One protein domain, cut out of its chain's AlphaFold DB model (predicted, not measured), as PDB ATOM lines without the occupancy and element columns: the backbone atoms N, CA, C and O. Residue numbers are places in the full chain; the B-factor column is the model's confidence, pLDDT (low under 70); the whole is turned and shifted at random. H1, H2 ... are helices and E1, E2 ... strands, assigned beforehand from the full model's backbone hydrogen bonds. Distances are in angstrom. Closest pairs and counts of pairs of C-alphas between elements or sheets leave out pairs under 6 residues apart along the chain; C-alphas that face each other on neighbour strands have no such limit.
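What this domain is: This is residues 23 to 117 of the 117 residues of an uncharacterized protein of viral metagenome (UniProt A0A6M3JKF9). A twisted four-stranded sheet has H1 on one face; long H2 only grazes it with residues 92 to 98, and residues 110 to 117, of which 110 to 114 belong to H2, stick out free. The printed part has 95 residues with E1, H1, E2, E3, E4, H2 in chain order, class mixed; the mixed sheet runs E1 E2 E3 E4. It is loose, radius of gyration of the C-alphas 15.5 A, spanning 51 by 29 by 20 A.

Where its parts are: E2, residues 50 to 61, spans 29.4 A; E3, 69 to 80, 30.1 A. E1, 23 to 27, begins at C-alpha (285.380, 262.768, 262.519); E4 is 88 to 90. H1 is 37 to 46; H2, 92 to 114, spans 32.8 A, ending at C-alpha (282.892, 286.396, 257.538).

How they stand to each other: E2, E3, E4 form a meander, antiparallel neighbours in succession, two hairpins: N 54 and O 75, N 74 and O 90, each 2.8 A. E1, H1, E2 form a strand-helix-strand unit, parallel strands with a helix between: N 24 and O 51, 2.9 A. H1 is on one face of the sheet in two layers, helix on sheet, and its height over the sheet is 6.1 A; the closest C-alphas of H1 and E2 are those of Ala 43 and Cys 50, 5.9 A. H2's closest to E3 are Pro 92 and Ser 73, 6.0 A. H1 and H2 are apart; both have every O i to N i+4 pair within hydrogen-bond range.

The domain as a whole: The farthest C-alphas, Lys 59 and His 117, are 51.4 A apart. The printed part has no cut and no long link; residues 116 to 117 have pLDDT under 70.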
ATOM      1  N   ILE A  23     285.336 264.157 262.985       93.25
ATOM      2  CA  ILE A  23     285.380 262.768 262.519       93.25
ATOM      3  C   ILE A  23     285.711 261.868 263.709       93.25
ATOM      4  O   ILE A  23     286.797 261.917 264.267       93.25
ATOM      5  N   GLU A  24     284.761 261.026 264.103       93.31
ATOM      6  CA  GLU A  24     284.975 260.001 265.122       93.31
ATOM      7  C   GLU A  24     285.565 258.751 264.461       93.31
ATOM      8  O   GLU A  24     284.870 258.065 263.701       93.31
ATOM      9  N   THR A  25     286.822 258.431 264.762       92.94
ATOM     10  CA  THR A  25     287.514 257.263 264.207       92.94
ATOM     11  C   THR A  25     287.494 256.072 265.170       92.94
ATOM     12  O   THR A  25     287.445 256.225 266.390       92.94
ATOM     13  N   ALA A  26     287.476 254.854 264.629       93.94
ATOM     14  CA  ALA A  26     287.703 253.623 265.390       93.94
ATOM     15  C   ALA A  26     288.103 252.479 264.454       93.94
ATOM     16  O   ALA A  26     287.791 252.510 263.265       93.94
ATOM     17  N   GLU A  27     288.736 251.435 264.979       95.94
ATOM     18  CA  GLU A  27     288.983 250.232 264.184       95.94
ATOM     19  C   GLU A  27     287.661 249.510 263.858       95.94
ATOM     20  O   GLU A  27     286.733 249.421 264.674       95.94
ATOM     21  N   ASP A  28     287.564 248.975 262.648       96.56
ATOM     22  CA  ASP A  28     286.454 248.154 262.204       96.56
ATOM     23  C   ASP A  28     286.583 246.714 262.727       96.56
ATOM     24  O   ASP A  28     287.375 245.913 262.230       96.56
ATOM     25  N   LYS A  29     285.761 246.365 263.720       95.00
ATOM     26  CA  LYS A  29     285.609 245.009 264.270       95.00
ATOM     27  C   LYS A  29     284.312 244.333 263.803       95.00
ATOM     28  O   LYS A  29     283.859 243.373 264.420       95.00
ATOM     29  N   GLY A  30     283.680 244.839 262.741       91.88
ATOM     30  CA  GLY A  30     282.397 244.344 262.232       91.88
ATOM     31  C   GLY A  30     281.165 244.926 262.936       91.88
ATOM     32  O   GLY A  30     280.045 244.483 262.685       91.88
ATOM     33  N   GLN A  31     281.328 245.940 263.792       92.56
ATOM     34  CA  GLN A  31     280.209 246.572 264.497       92.56
ATOM     35  C   GLN A  31     279.176 247.182 263.535       92.56
ATOM     36  O   GLN A  31     279.520 247.819 262.538       92.56
ATOM     37  N   VAL A  32     277.887 247.043 263.845       91.38
ATOM     38  CA  VAL A  32     276.804 247.644 263.038       91.38
ATOM     39  C   VAL A  32     276.535 249.107 263.410       91.38
ATOM     40  O   VAL A  32     275.991 249.863 262.603       91.38
ATOM     41  N   TYR A  33     276.960 249.520 264.608       88.06
ATOM     42  CA  TYR A  33     276.840 250.881 265.123       88.06
ATOM     43  C   TYR A  33     278.097 251.299 265.899       88.06
ATOM     44  O   TYR A  33     278.840 250.461 266.402       88.06
ATOM     45  N   LYS A  34     278.305 252.612 266.023       88.62
ATOM     46  CA  LYS A  34     279.296 253.234 266.907       88.62
ATOM     47  C   LYS A  34     278.666 254.483 267.503       88.62
ATOM     48  O   LYS A  34     278.154 255.334 266.778       88.62
ATOM     49  N   THR A  35     278.689 254.579 268.826       89.75
ATOM     50  CA  THR A  35     278.224 255.773 269.531       89.75
ATOM     51  C   THR A  35     279.248 256.894 269.355       89.75
ATOM     52  O   THR A  35     280.439 256.684 269.584       89.75
ATOM     53  N   ALA A  36     278.774 258.077 268.961       92.00
ATOM     54  CA  ALA A  36     279.568 259.300 268.801       92.00
ATOM     55  C   ALA A  36     278.786 260.522 269.324       92.00
ATOM     56  O   ALA A  36     278.766 261.594 268.726       92.00
ATOM     57  N   THR A  37     278.044 260.334 270.422       92.94
ATOM     58  CA  THR A  37     277.063 261.306 270.933       92.94
ATOM     59  C   THR A  37     277.687 262.659 271.256       92.94
ATOM     60  O   THR A  37     277.104 263.690 270.925       92.94
ATOM     61  N   VAL A  38     278.862 262.672 271.892       92.75
ATOM     62  CA  VAL A  38     279.554 263.916 272.264       92.75
ATOM     63  C   VAL A  38     280.000 264.664 271.011       92.75
ATOM     64  O   VAL A  38     279.641 265.827 270.841       92.75
ATOM     65  N   THR A  39     280.677 263.971 270.098       92.75
ATOM     66  CA  THR A  39     281.149 264.483 268.804       92.75
ATOM     67  C   THR A  39     279.999 265.055 267.972       92.75
ATOM     68  O   THR A  39     280.064 266.193 267.510       92.75
ATOM     69  N   LEU A  40     278.869 264.341 267.894       95.31
ATOM     70  CA  LEU A  40     277.650 264.822 267.238       95.31
ATOM     71  C   LEU A  40     277.090 266.089 267.899       95.31
ATOM     72  O   LEU A  40     276.698 267.030 267.210       95.31
ATOM     73  N   LYS A  41     277.030 266.134 269.234       96.00
ATOM     74  CA  LYS A  41     276.525 267.306 269.962       96.00
ATOM     75  C   LYS A  41     277.433 268.524 269.800       96.00
ATOM     76  O   LYS A  41     276.923 269.642 269.795       96.00
ATOM     77  N   LEU A  42     278.745 268.331 269.681       94.50
ATOM     78  CA  LEU A  42     279.692 269.407 269.375       94.50
ATOM     79  C   LEU A  42     279.484 269.921 267.949       94.50
ATOM     80  O   LEU A  42     279.254 271.113 267.769       94.50
ATOM     81  N   ALA A  43     279.425 269.021 266.968       94.38
ATOM     82  CA  ALA A  43     279.169 269.356 265.569       94.38
ATOM     83  C   ALA A  43     277.863 270.138 265.370       94.38
ATOM     84  O   ALA A  43     277.830 271.134 264.655       94.38
ATOM     85  N   GLN A  44     276.790 269.735 266.060       95.88
ATOM     86  CA  GLN A  44     275.504 270.437 266.035       95.88
ATOM     87  C   GLN A  44     275.596 271.871 266.573       95.88
ATOM     88  O   GLN A  44     274.948 272.762 266.029       95.88
ATOM     89  N   ARG A  45     276.382 272.099 267.634       95.06
ATOM     90  CA  ARG A  45     276.574 273.436 268.223       95.06
ATOM     91  C   ARG A  45     277.446 274.322 267.343       95.06
ATOM     92  O   ARG A  45     277.094 275.474 267.125       95.06
ATOM     93  N   ALA A  46     278.531 273.762 266.815       92.00
ATOM     94  CA  ALA A  46     279.436 274.443 265.896       92.00
ATOM     95  C   ALA A  46     278.860 274.576 264.472       92.00
ATOM     96  O   ALA A  46     279.396 275.313 263.657       92.00
ATOM     97  N   LYS A  47     277.749 273.891 264.162       93.25
ATOM     98  CA  LYS A  47     277.127 273.835 262.827       93.25
ATOM     99  C   LYS A  47     278.107 273.375 261.736       93.25
ATOM    100  O   LYS A  47     278.077 273.885 260.610       93.25
ATOM    101  N   ILE A  48     278.930 272.383 262.070       93.06
ATOM    102  CA  ILE A  48     279.916 271.767 261.174       93.06
ATOM    103  C   ILE A  48     279.611 270.281 260.963       93.06
ATOM    104  O   ILE A  48     279.029 269.647 261.843       93.06
ATOM    105  N   PRO A  49     279.970 269.698 259.812       95.31
ATOM    106  CA  PRO A  49     279.785 268.283 259.499       95.31
ATOM    107  C   PRO A  49     280.343 267.323 260.551       95.31
ATOM    108  O   PRO A  49     281.383 267.572 261.157       95.31
ATOM    109  N   CYS A  50     279.667 266.184 260.719       95.44
ATOM    110  CA  CYS A  50     280.114 265.116 261.610       95.44
ATOM    111  C   CYS A  50     280.037 263.750 260.944       95.44
ATOM    112  O   CYS A  50     279.006 263.412 260.346       95.44
ATOM    113  N   PHE A  51     281.086 262.949 261.105       95.31
ATOM    114  CA  PHE A  51     281.197 261.607 260.547       95.31
ATOM    115  C   PHE A  51     281.665 260.600 261.596       95.31
ATOM    116  O   PHE A  51     282.374 260.945 262.537       95.31
ATOM    117  N   VAL A  52     281.290 259.340 261.394       95.62
ATOM    118  CA  VAL A  52     281.989 258.187 261.964       95.62
ATOM    119  C   VAL A  52     282.764 257.507 260.850       95.62
ATOM    120  O   VAL A  52     282.210 257.276 259.769       95.62
ATOM    121  N   LEU A  53     284.013 257.163 261.141       95.75
ATOM    122  CA  LEU A  53     284.945 256.522 260.230       95.75
ATOM    123  C   LEU A  53     285.528 255.266 260.887       95.75
ATOM    124  O   LEU A  53     286.325 255.350 261.817       95.75
ATOM    125  N   LEU A  54     285.125 254.091 260.414       96.88
ATOM    126  CA  LEU A  54     285.652 252.818 260.898       96.88
ATOM    127  C   LEU A  54     286.718 252.310 259.932       96.88
ATOM    128  O   LEU A  54     286.388 252.040 258.781       96.88
ATOM    129  N   TYR A  55     287.971 252.193 260.365       97.00
ATOM    130  CA  TYR A  55     289.074 251.775 259.499       97.00
ATOM    131  C   TYR A  55     289.381 250.289 259.649       97.00
ATOM    132  O   TYR A  55     289.427 249.757 260.758       97.00
ATOM    133  N   LYS A  56     289.633 249.614 258.531       97.62
ATOM    134  CA  LYS A  56     290.088 248.225 258.504       97.62
ATOM    135  C   LYS A  56     291.550 248.186 258.082       97.62
ATOM    136  O   LYS A  56     291.906 248.769 257.062       97.62
ATOM    137  N   LEU A  57     292.386 247.508 258.863       97.12
ATOM    138  CA  LEU A  57     293.809 247.362 258.563       97.12
ATOM    139  C   LEU A  57     294.041 246.310 257.477       97.12
ATOM    140  O   LEU A  57     293.384 245.269 257.438       97.12
ATOM    141  N   SER A  58     295.009 246.588 256.614       95.88
ATOM    142  CA  SER A  58     295.505 245.667 255.601       95.88
ATOM    143  C   SER A  58     296.604 244.760 256.169       95.88
ATOM    144  O   SER A  58     297.122 244.969 257.266       95.88
ATOM    145  N   LYS A  59     296.998 243.746 255.392       95.62
ATOM    146  CA  LYS A  59     298.192 242.934 255.688       95.62
ATOM    147  C   LYS A  59     299.493 243.592 255.221       95.62
ATOM    148  O   LYS A  59     300.565 243.100 255.560       95.62
ATOM    149  N   ASN A  60     299.401 244.652 254.422       96.38
ATOM    150  CA  ASN A  60     300.558 245.339 253.871       96.38
ATOM    151  C   ASN A  60     301.092 246.351 254.896       96.38
ATOM    152  O   ASN A  60     300.305 246.924 255.655       96.38
ATOM    153  N   PRO A  61     302.414 246.579 254.941       96.19
ATOM    154  CA  PRO A  61     302.984 247.636 255.765       96.19
ATOM    155  C   PRO A  61     302.576 249.012 255.229       96.19
ATOM    156  O   PRO A  61     302.465 249.202 254.018       96.19
ATOM    157  N   ASN A  62     302.388 249.972 256.130       93.69
ATOM    158  CA  ASN A  62     302.134 251.360 255.777       93.69
ATOM    159  C   ASN A  62     303.364 251.933 255.041       93.69
ATOM    160  O   ASN A  62     304.486 251.810 255.542       93.69
ATOM    161  N   PRO A  63     303.186 252.557 253.860       91.31
ATOM    162  CA  PRO A  63     304.298 253.076 253.065       91.31
ATOM    163  C   PRO A  63     305.057 254.230 253.740       91.31
ATOM    164  O   PRO A  63     306.230 254.435 253.438       91.31
ATOM    165  N   ALA A  64     304.416 254.974 254.647       89.94
ATOM    166  CA  ALA A  64     305.045 256.051 255.410       89.94
ATOM    167  C   ALA A  64     305.814 255.538 256.641       89.94
ATOM    168  O   ALA A  64     306.797 256.153 257.049       89.94
ATOM    169  N   ASP A  65     305.384 254.416 257.226       93.25
ATOM    170  CA  ASP A  65     306.042 253.781 258.370       93.25
ATOM    171  C   ASP A  65     305.741 252.277 258.412       93.25
ATOM    172  O   ASP A  65     304.679 251.837 258.857       93.25
ATOM    173  N   ASN A  66     306.715 251.473 257.988       94.56
ATOM    174  CA  ASN A  66     306.553 250.029 257.822       94.56
ATOM    175  C   ASN A  66     306.331 249.242 259.128       94.56
ATOM    176  O   ASN A  66     306.058 248.042 259.070       94.56
ATOM    177  N   ARG A  67     306.442 249.890 260.296       96.25
ATOM    178  CA  ARG A  67     306.138 249.289 261.604       96.25
ATOM    179  C   ARG A  67     304.639 249.107 261.825       96.25
ATOM    180  O   ARG A  67     304.246 248.305 262.669       96.25
ATOM    181  N   TYR A  68     303.817 249.846 261.087       94.06
ATOM    182  CA  TYR A  68     302.365 249.814 261.191       94.06
ATOM    183  C   TYR A  68     301.746 249.195 259.938       94.06
ATOM    184  O   TYR A  68     302.299 249.280 258.843       94.06
ATOM    185  N   SER A  69     300.579 248.573 260.090       96.38
ATOM    186  CA  SER A  69     299.775 248.119 258.954       96.38
ATOM    187  C   SER A  69     299.169 249.306 258.211       96.38
ATOM    188  O   SER A  69     298.726 250.271 258.836       96.38
ATOM    189  N   ASP A  70     299.107 249.216 256.885       96.25
ATOM    190  CA  ASP A  70     298.373 250.182 256.069       96.25
ATOM    191  C   ASP A  70     296.856 250.012 256.240       96.25
ATOM    192  O   ASP A  70     296.386 248.976 256.722       96.25
ATOM    193  N   ILE A  71     296.072 250.995 255.805       96.25
ATOM    194  CA  ILE A  71     294.610 250.939 255.840       96.25
ATOM    195  C   ILE A  71     294.085 250.303 254.547       96.25
ATOM    196  O   ILE A  71     294.367 250.756 253.446       96.25
ATOM    197  N   GLU A  72     293.267 249.262 254.679       96.94
ATOM    198  CA  GLU A  72     292.609 248.592 253.552       96.94
ATOM    199  C   GLU A  72     291.368 249.362 253.085       96.94
ATOM    200  O   GLU A  72     291.125 249.528 251.890       96.94
ATOM    201  N   SER A  73     290.528 249.782 254.032       97.81
ATOM    202  CA  SER A  73     289.236 250.397 253.723       97.81
ATOM    203  C   SER A  73     288.656 251.140 254.917       97.81
ATOM    204  O   SER A  73     289.072 250.952 256.063       97.81
ATOM    205  N   PHE A  74     287.644 251.951 254.632       98.06
ATOM    206  CA  PHE A  74     286.849 252.656 255.618       98.06
ATOM    207  C   PHE A  74     285.363 252.324 255.471       98.06
ATOM    208  O   PHE A  74     284.829 252.342 254.360       98.06
ATOM    209  N   ARG A  75     284.658 252.122 256.588       97.75
ATOM    210  CA  ARG A  75     283.201 252.290 256.657       97.75
ATOM    211  C   ARG A  75     282.877 253.666 257.206       97.75
ATOM    212  O   ARG A  75     283.214 253.990 258.342       97.75
ATOM    213  N   VAL A  76     282.187 254.466 256.407       96.56
ATOM    214  CA  VAL A  76     281.880 255.864 256.718       96.56
ATOM    215  C   VAL A  76     280.385 256.046 256.893       96.56
ATOM    216  O   VAL A  76     279.588 255.484 256.134       96.56
ATOM    217  N   LYS A  77     280.000 256.858 257.876       96.00
ATOM    218  CA  LYS A  77     278.614 257.275 258.081       96.00
ATOM    219  C   LYS A  77     278.555 258.726 258.526       96.00
ATOM    220  O   LYS A  77     279.116 259.085 259.562       96.00
ATOM    221  N   ARG A  78     277.847 259.566 257.773       95.75
ATOM    222  CA  ARG A  78     277.571 260.947 258.193       95.75
ATOM    223  C   ARG A  78     276.520 260.965 259.297       95.75
ATOM    224  O   ARG A  78     275.463 260.354 259.158       95.75
ATOM    225  N   LEU A  79     276.794 261.711 260.363       96.25
ATOM    226  CA  LEU A  79     275.879 261.925 261.486       96.25
ATOM    227  C   LEU A  79     275.186 263.292 261.438       96.25
ATOM    228  O   LEU A  79     274.037 263.410 261.856       96.25
ATOM    229  N   TYR A  80     275.865 264.315 260.913       96.81
ATOM    230  CA  TYR A  80     275.359 265.687 260.793       96.81
ATOM    231  C   TYR A  80     275.899 266.335 259.503       96.81
ATOM    232  O   TYR A  80     277.028 266.024 259.115       96.81
ATOM    233  N   PRO A  81     275.143 267.207 258.804       94.69
ATOM    234  CA  PRO A  81     273.804 267.720 259.137       94.69
ATOM    235  C   PRO A  81     272.660 266.738 258.876       94.69
ATOM    236  O   PRO A  81     271.618 266.822 259.520       94.69
ATOM    237  N   LYS A  82     272.859 265.775 257.970       94.25
ATOM    238  CA  LYS A  82     271.878 264.733 257.653       94.25
ATOM    239  C   LYS A  82     272.466 263.363 257.943       94.25
ATOM    240  O   LYS A  82     273.441 262.967 257.295       94.25
ATOM    241  N   LEU A  83     271.842 262.662 258.885       93.31
ATOM    242  CA  LEU A  83     272.181 261.288 259.228       93.31
ATOM    243  C   LEU A  83     272.018 260.386 257.999       93.31
ATOM    244  O   LEU A  83     270.967 260.368 257.356       93.31
ATOM    245  N   GLU A  84     273.065 259.638 257.678       94.69
ATOM    246  CA  GLU A  84     272.995 258.542 256.715       94.69
ATOM    247  C   GLU A  84     272.362 257.317 257.384       94.69
ATOM    248  O   GLU A  84     272.614 257.039 258.555       94.69
ATOM    249  N   SER A  85     271.517 256.574 256.671       90.44
ATOM    250  CA  SER A  85     270.915 255.344 257.204       90.44
ATOM    251  C   SER A  85     271.892 254.169 257.138       90.44
ATOM    252  O   SER A  85     271.958 253.368 258.073       90.44
ATOM    253  N   THR A  86     272.705 254.113 256.085       94.00
ATOM    254  CA  THR A  86     273.626 253.016 255.776       94.00
ATOM    255  C   THR A  86     275.090 253.438 255.867       94.00
ATOM    256  O   THR A  86     275.423 254.622 255.835       94.00
ATOM    257  N   TRP A  87     275.965 252.444 256.011       96.19
ATOM    258  CA  TRP A  87     277.410 252.626 255.906       96.19
ATOM    259  C   TRP A  87     277.826 252.667 254.437       96.19
ATOM    260  O   TRP A  87     277.355 251.857 253.638       96.19
ATOM    261  N   ARG A  88     278.745 253.569 254.100       96.31
ATOM    262  CA  ARG A  88     279.449 253.573 252.813       96.31
ATOM    263  C   ARG A  88     280.818 252.940 252.998       96.31
ATOM    264  O   ARG A  88     281.498 253.265 253.964       96.31
ATOM    265  N   ILE A  89     281.215 252.061 252.086       97.56
ATOM    266  CA  ILE A  89     282.566 251.491 252.071       97.56
ATOM    267  C   ILE A  89     283.402 252.322 251.103       97.56
ATOM    268  O   ILE A  89     283.026 252.449 249.939       97.56
ATOM    269  N   LEU A  90     284.497 252.901 251.587       97.88
ATOM    270  CA  LEU A  90     285.415 253.728 250.806       97.88
ATOM    271  C   LEU A  90     286.836 253.162 250.883       97.88
ATOM    272  O   LEU A  90     287.242 252.613 251.907       97.88
ATOM    273  N   THR A  91     287.597 253.328 249.805       97.44
ATOM    274  CA  THR A  91     289.054 253.152 249.824       97.44
ATOM    275  C   THR A  91     289.723 254.354 250.504       97.44
ATOM    276  O   THR A  91     289.087 255.411 250.619       97.44
ATOM    277  N   PRO A  92     290.998 254.241 250.922       95.25
ATOM    278  CA  PRO A  92     291.744 255.382 251.439       95.25
ATOM    279  C   PRO A  92     291.789 256.581 250.492       95.25
ATOM    280  O   PRO A  92     291.474 257.691 250.916       95.25
ATOM    281  N   ASP A  93     292.036 256.348 249.202       95.06
ATOM    282  CA  ASP A  93     292.038 257.412 248.189       95.06
ATOM    283  C   ASP A  93     290.682 258.113 248.106       95.06
ATOM    284  O   ASP A  93     290.593 259.343 248.107       95.06
ATOM    285  N   LYS A  94     289.586 257.342 248.122       96.81
ATOM    286  CA  LYS A  94     288.250 257.930 248.032       96.81
ATOM    287  C   LYS A  94     287.880 258.722 249.280       96.81
ATOM    288  O   LYS A  94     287.138 259.710 249.205       96.81
ATOM    289  N   TRP A  95     288.377 258.292 250.434       95.06
ATOM    290  CA  TRP A  95     288.238 259.061 251.659       95.06
ATOM    291  C   TRP A  95     289.050 260.357 251.595       95.06
ATOM    292  O   TRP A  95     288.490 261.413 251.879       95.06
ATOM    293  N   ALA A  96     290.292 260.321 251.109       92.25
ATOM    294  CA  ALA A  96     291.110 261.519 250.909       92.25
ATOM    295  C   ALA A  96     290.432 262.541 249.973       92.25
ATOM    296  O   ALA A  96     290.327 263.720 250.312       92.25
ATOM    297  N   GLU A  97     289.860 262.095 248.850       93.75
ATOM    298  CA  GLU A  97     289.056 262.956 247.963       93.75
ATOM    299  C   GLU A  97     287.842 263.576 248.678       93.75
ATOM    300  O   GLU A  97     287.479 264.735 248.446       93.75
ATOM    301  N   THR A  98     287.199 262.804 249.561       92.50
ATOM    302  CA  THR A  98     286.060 263.275 250.358       92.50
ATOM    303  C   THR A  98     286.490 264.370 251.330       92.50
ATOM    304  O   THR A  98     285.788 265.373 251.452       92.50
ATOM    305  N   LEU A  99     287.645 264.211 251.980       91.44
ATOM    306  CA  LEU A  99     288.220 265.203 252.892       91.44
ATOM    307  C   LEU A  99     288.562 266.509 252.163       91.44
ATOM    308  O   LEU A  99     288.222 267.585 252.649       91.44
ATOM    309  N   LEU A 100     289.141 266.429 250.962       90.38
ATOM    310  CA  LEU A 100     289.412 267.612 250.134       90.38
ATOM    311  C   LEU A 100     288.123 268.350 249.753       90.38
ATOM    312  O   LEU A 100     288.035 269.570 249.888       90.38
ATOM    313  N   SER A 101     287.096 267.609 249.332       91.50
ATOM    314  CA  SER A 101     285.790 268.185 248.983       91.50
ATOM    315  C   SER A 101     285.111 268.841 250.193       91.50
ATOM    316  O   SER A 101     284.502 269.903 250.078       91.50
ATOM    317  N   LEU A 102     285.226 268.206 251.363       90.44
ATOM    318  CA  LEU A 102     284.699 268.698 252.634       90.44
ATOM    319  C   LEU A 102     285.367 270.009 253.048       90.44
ATOM    320  O   LEU A 102     284.664 270.939 253.442       90.44
ATOM    321  N   ARG A 103     286.694 270.088 252.902       87.50
ATOM    322  CA  ARG A 103     287.472 271.296 253.180       87.50
ATOM    323  C   ARG A 103     286.989 272.467 252.330       87.50
ATOM    324  O   ARG A 103     286.615 273.488 252.891       87.50
ATOM    325  N   ILE A 104     286.939 272.298 251.004       88.38
ATOM    326  CA  ILE A 104     286.507 273.354 250.069       88.38
ATOM    327  C   ILE A 104     285.121 273.871 250.462       88.38
ATOM    328  O   ILE A 104     284.933 275.067 250.662       88.38
ATOM    329  N   TRP A 105     284.164 272.962 250.654       89.88
ATOM    330  CA  TRP A 105     282.795 273.331 251.004       89.88
ATOM    331  C   TRP A 105     282.690 274.112 252.324       89.88
ATOM    332  O   TRP A 105     281.898 275.051 252.420       89.88
ATOM    333  N   GLN A 106     283.446 273.725 253.355       89.44
ATOM    334  CA  GLN A 106     283.374 274.378 254.664       89.44
ATOM    335  C   GLN A 106     284.152 275.693 254.707       89.44
ATOM    336  O   GLN A 106     283.645 276.649 255.287       89.44
ATOM    337  N   SER A 107     285.299 275.790 254.033       87.31
ATOM    338  CA  SER A 107     286.007 277.065 253.863       87.31
ATOM    339  C   SER A 107     285.135 278.082 253.118       87.31
ATOM    340  O   SER A 107     284.910 279.172 253.628       87.31
ATOM    341  N   GLU A 108     284.498 277.696 252.002       89.06
ATOM    342  CA  GLU A 108     283.573 278.585 251.276       89.06
ATOM    343  C   GLU A 108     282.384 279.054 252.130       89.06
ATOM    344  O   GLU A 108     281.825 280.130 251.903       89.06
ATOM    345  N   LYS A 109     281.931 278.217 253.071       89.38
ATOM    346  CA  LYS A 109     280.870 278.574 254.015       89.38
ATOM    347  C   LYS A 109     281.369 279.624 255.010       89.38
ATOM    348  O   LYS A 109     280.668 280.611 255.211       89.38
ATOM    349  N   LEU A 110     282.553 279.424 255.590       87.31
ATOM    350  CA  LEU A 110     283.166 280.370 256.523       87.31
ATOM    351  C   LEU A 110     283.434 281.718 255.849       87.31
ATOM    352  O   LEU A 110     283.026 282.743 256.384       87.31
ATOM    353  N   ASP A 111     284.007 281.728 254.645       86.56
ATOM    354  CA  ASP A 111     284.292 282.962 253.900       86.56
ATOM    355  C   ASP A 111     283.027 283.807 253.684       86.56
ATOM    356  O   ASP A 111     283.044 285.033 253.824       86.56
ATOM    357  N   LYS A 112     281.898 283.152 253.385       88.38
ATOM    358  CA  LYS A 112     280.591 283.814 253.251       88.38
ATOM    359  C   LYS A 112     280.084 284.358 254.582       88.38
ATOM    360  O   LYS A 112     279.524 285.447 254.594       88.38
ATOM    361  N   GLU A 113     280.250 283.618 255.677       86.06
ATOM    362  CA  GLU A 113     279.853 284.064 257.018       86.06
ATOM    363  C   GLU A 113     280.693 285.269 257.478       86.06
ATOM    364  O   GLU A 113     280.127 286.239 257.978       86.06
ATOM    365  N   PHE A 114     282.005 285.269 257.224       81.38
ATOM    366  CA  PHE A 114     282.892 286.396 257.538       81.38
ATOM    367  C   PHE A 114     282.657 287.620 256.649       81.38
ATOM    368  O   PHE A 114     282.757 288.738 257.136       81.38
ATOM    369  N   SER A 115     282.302 287.440 255.374       75.94
ATOM    370  CA  SER A 115     282.016 288.560 254.458       75.94
ATOM    371  C   SER A 115     280.698 289.293 254.764       75.94
ATOM    372  O   SER A 115     280.421 290.333 254.170       75.94
ATOM    373  N   LEU A 116     279.850 288.730 255.633       61.66
ATOM    374  CA  LEU A 116     278.575 289.313 256.068       61.66
ATOM    375  C   LEU A 116     278.697 290.132 257.366       61.66
ATOM    376  O   LEU A 116     277.693 290.687 257.825       61.66
ATOM    377  N   HIS A 117     279.896 290.200 257.947       54.47
ATOM    378  CA  HIS A 117     280.229 290.947 259.159       54.47
ATOM    379  C   HIS A 117     281.211 292.081 258.854       54.47
ATOM    380  O   HIS A 117     281.124 293.102 259.573       54.47
TER     381      HIS A 117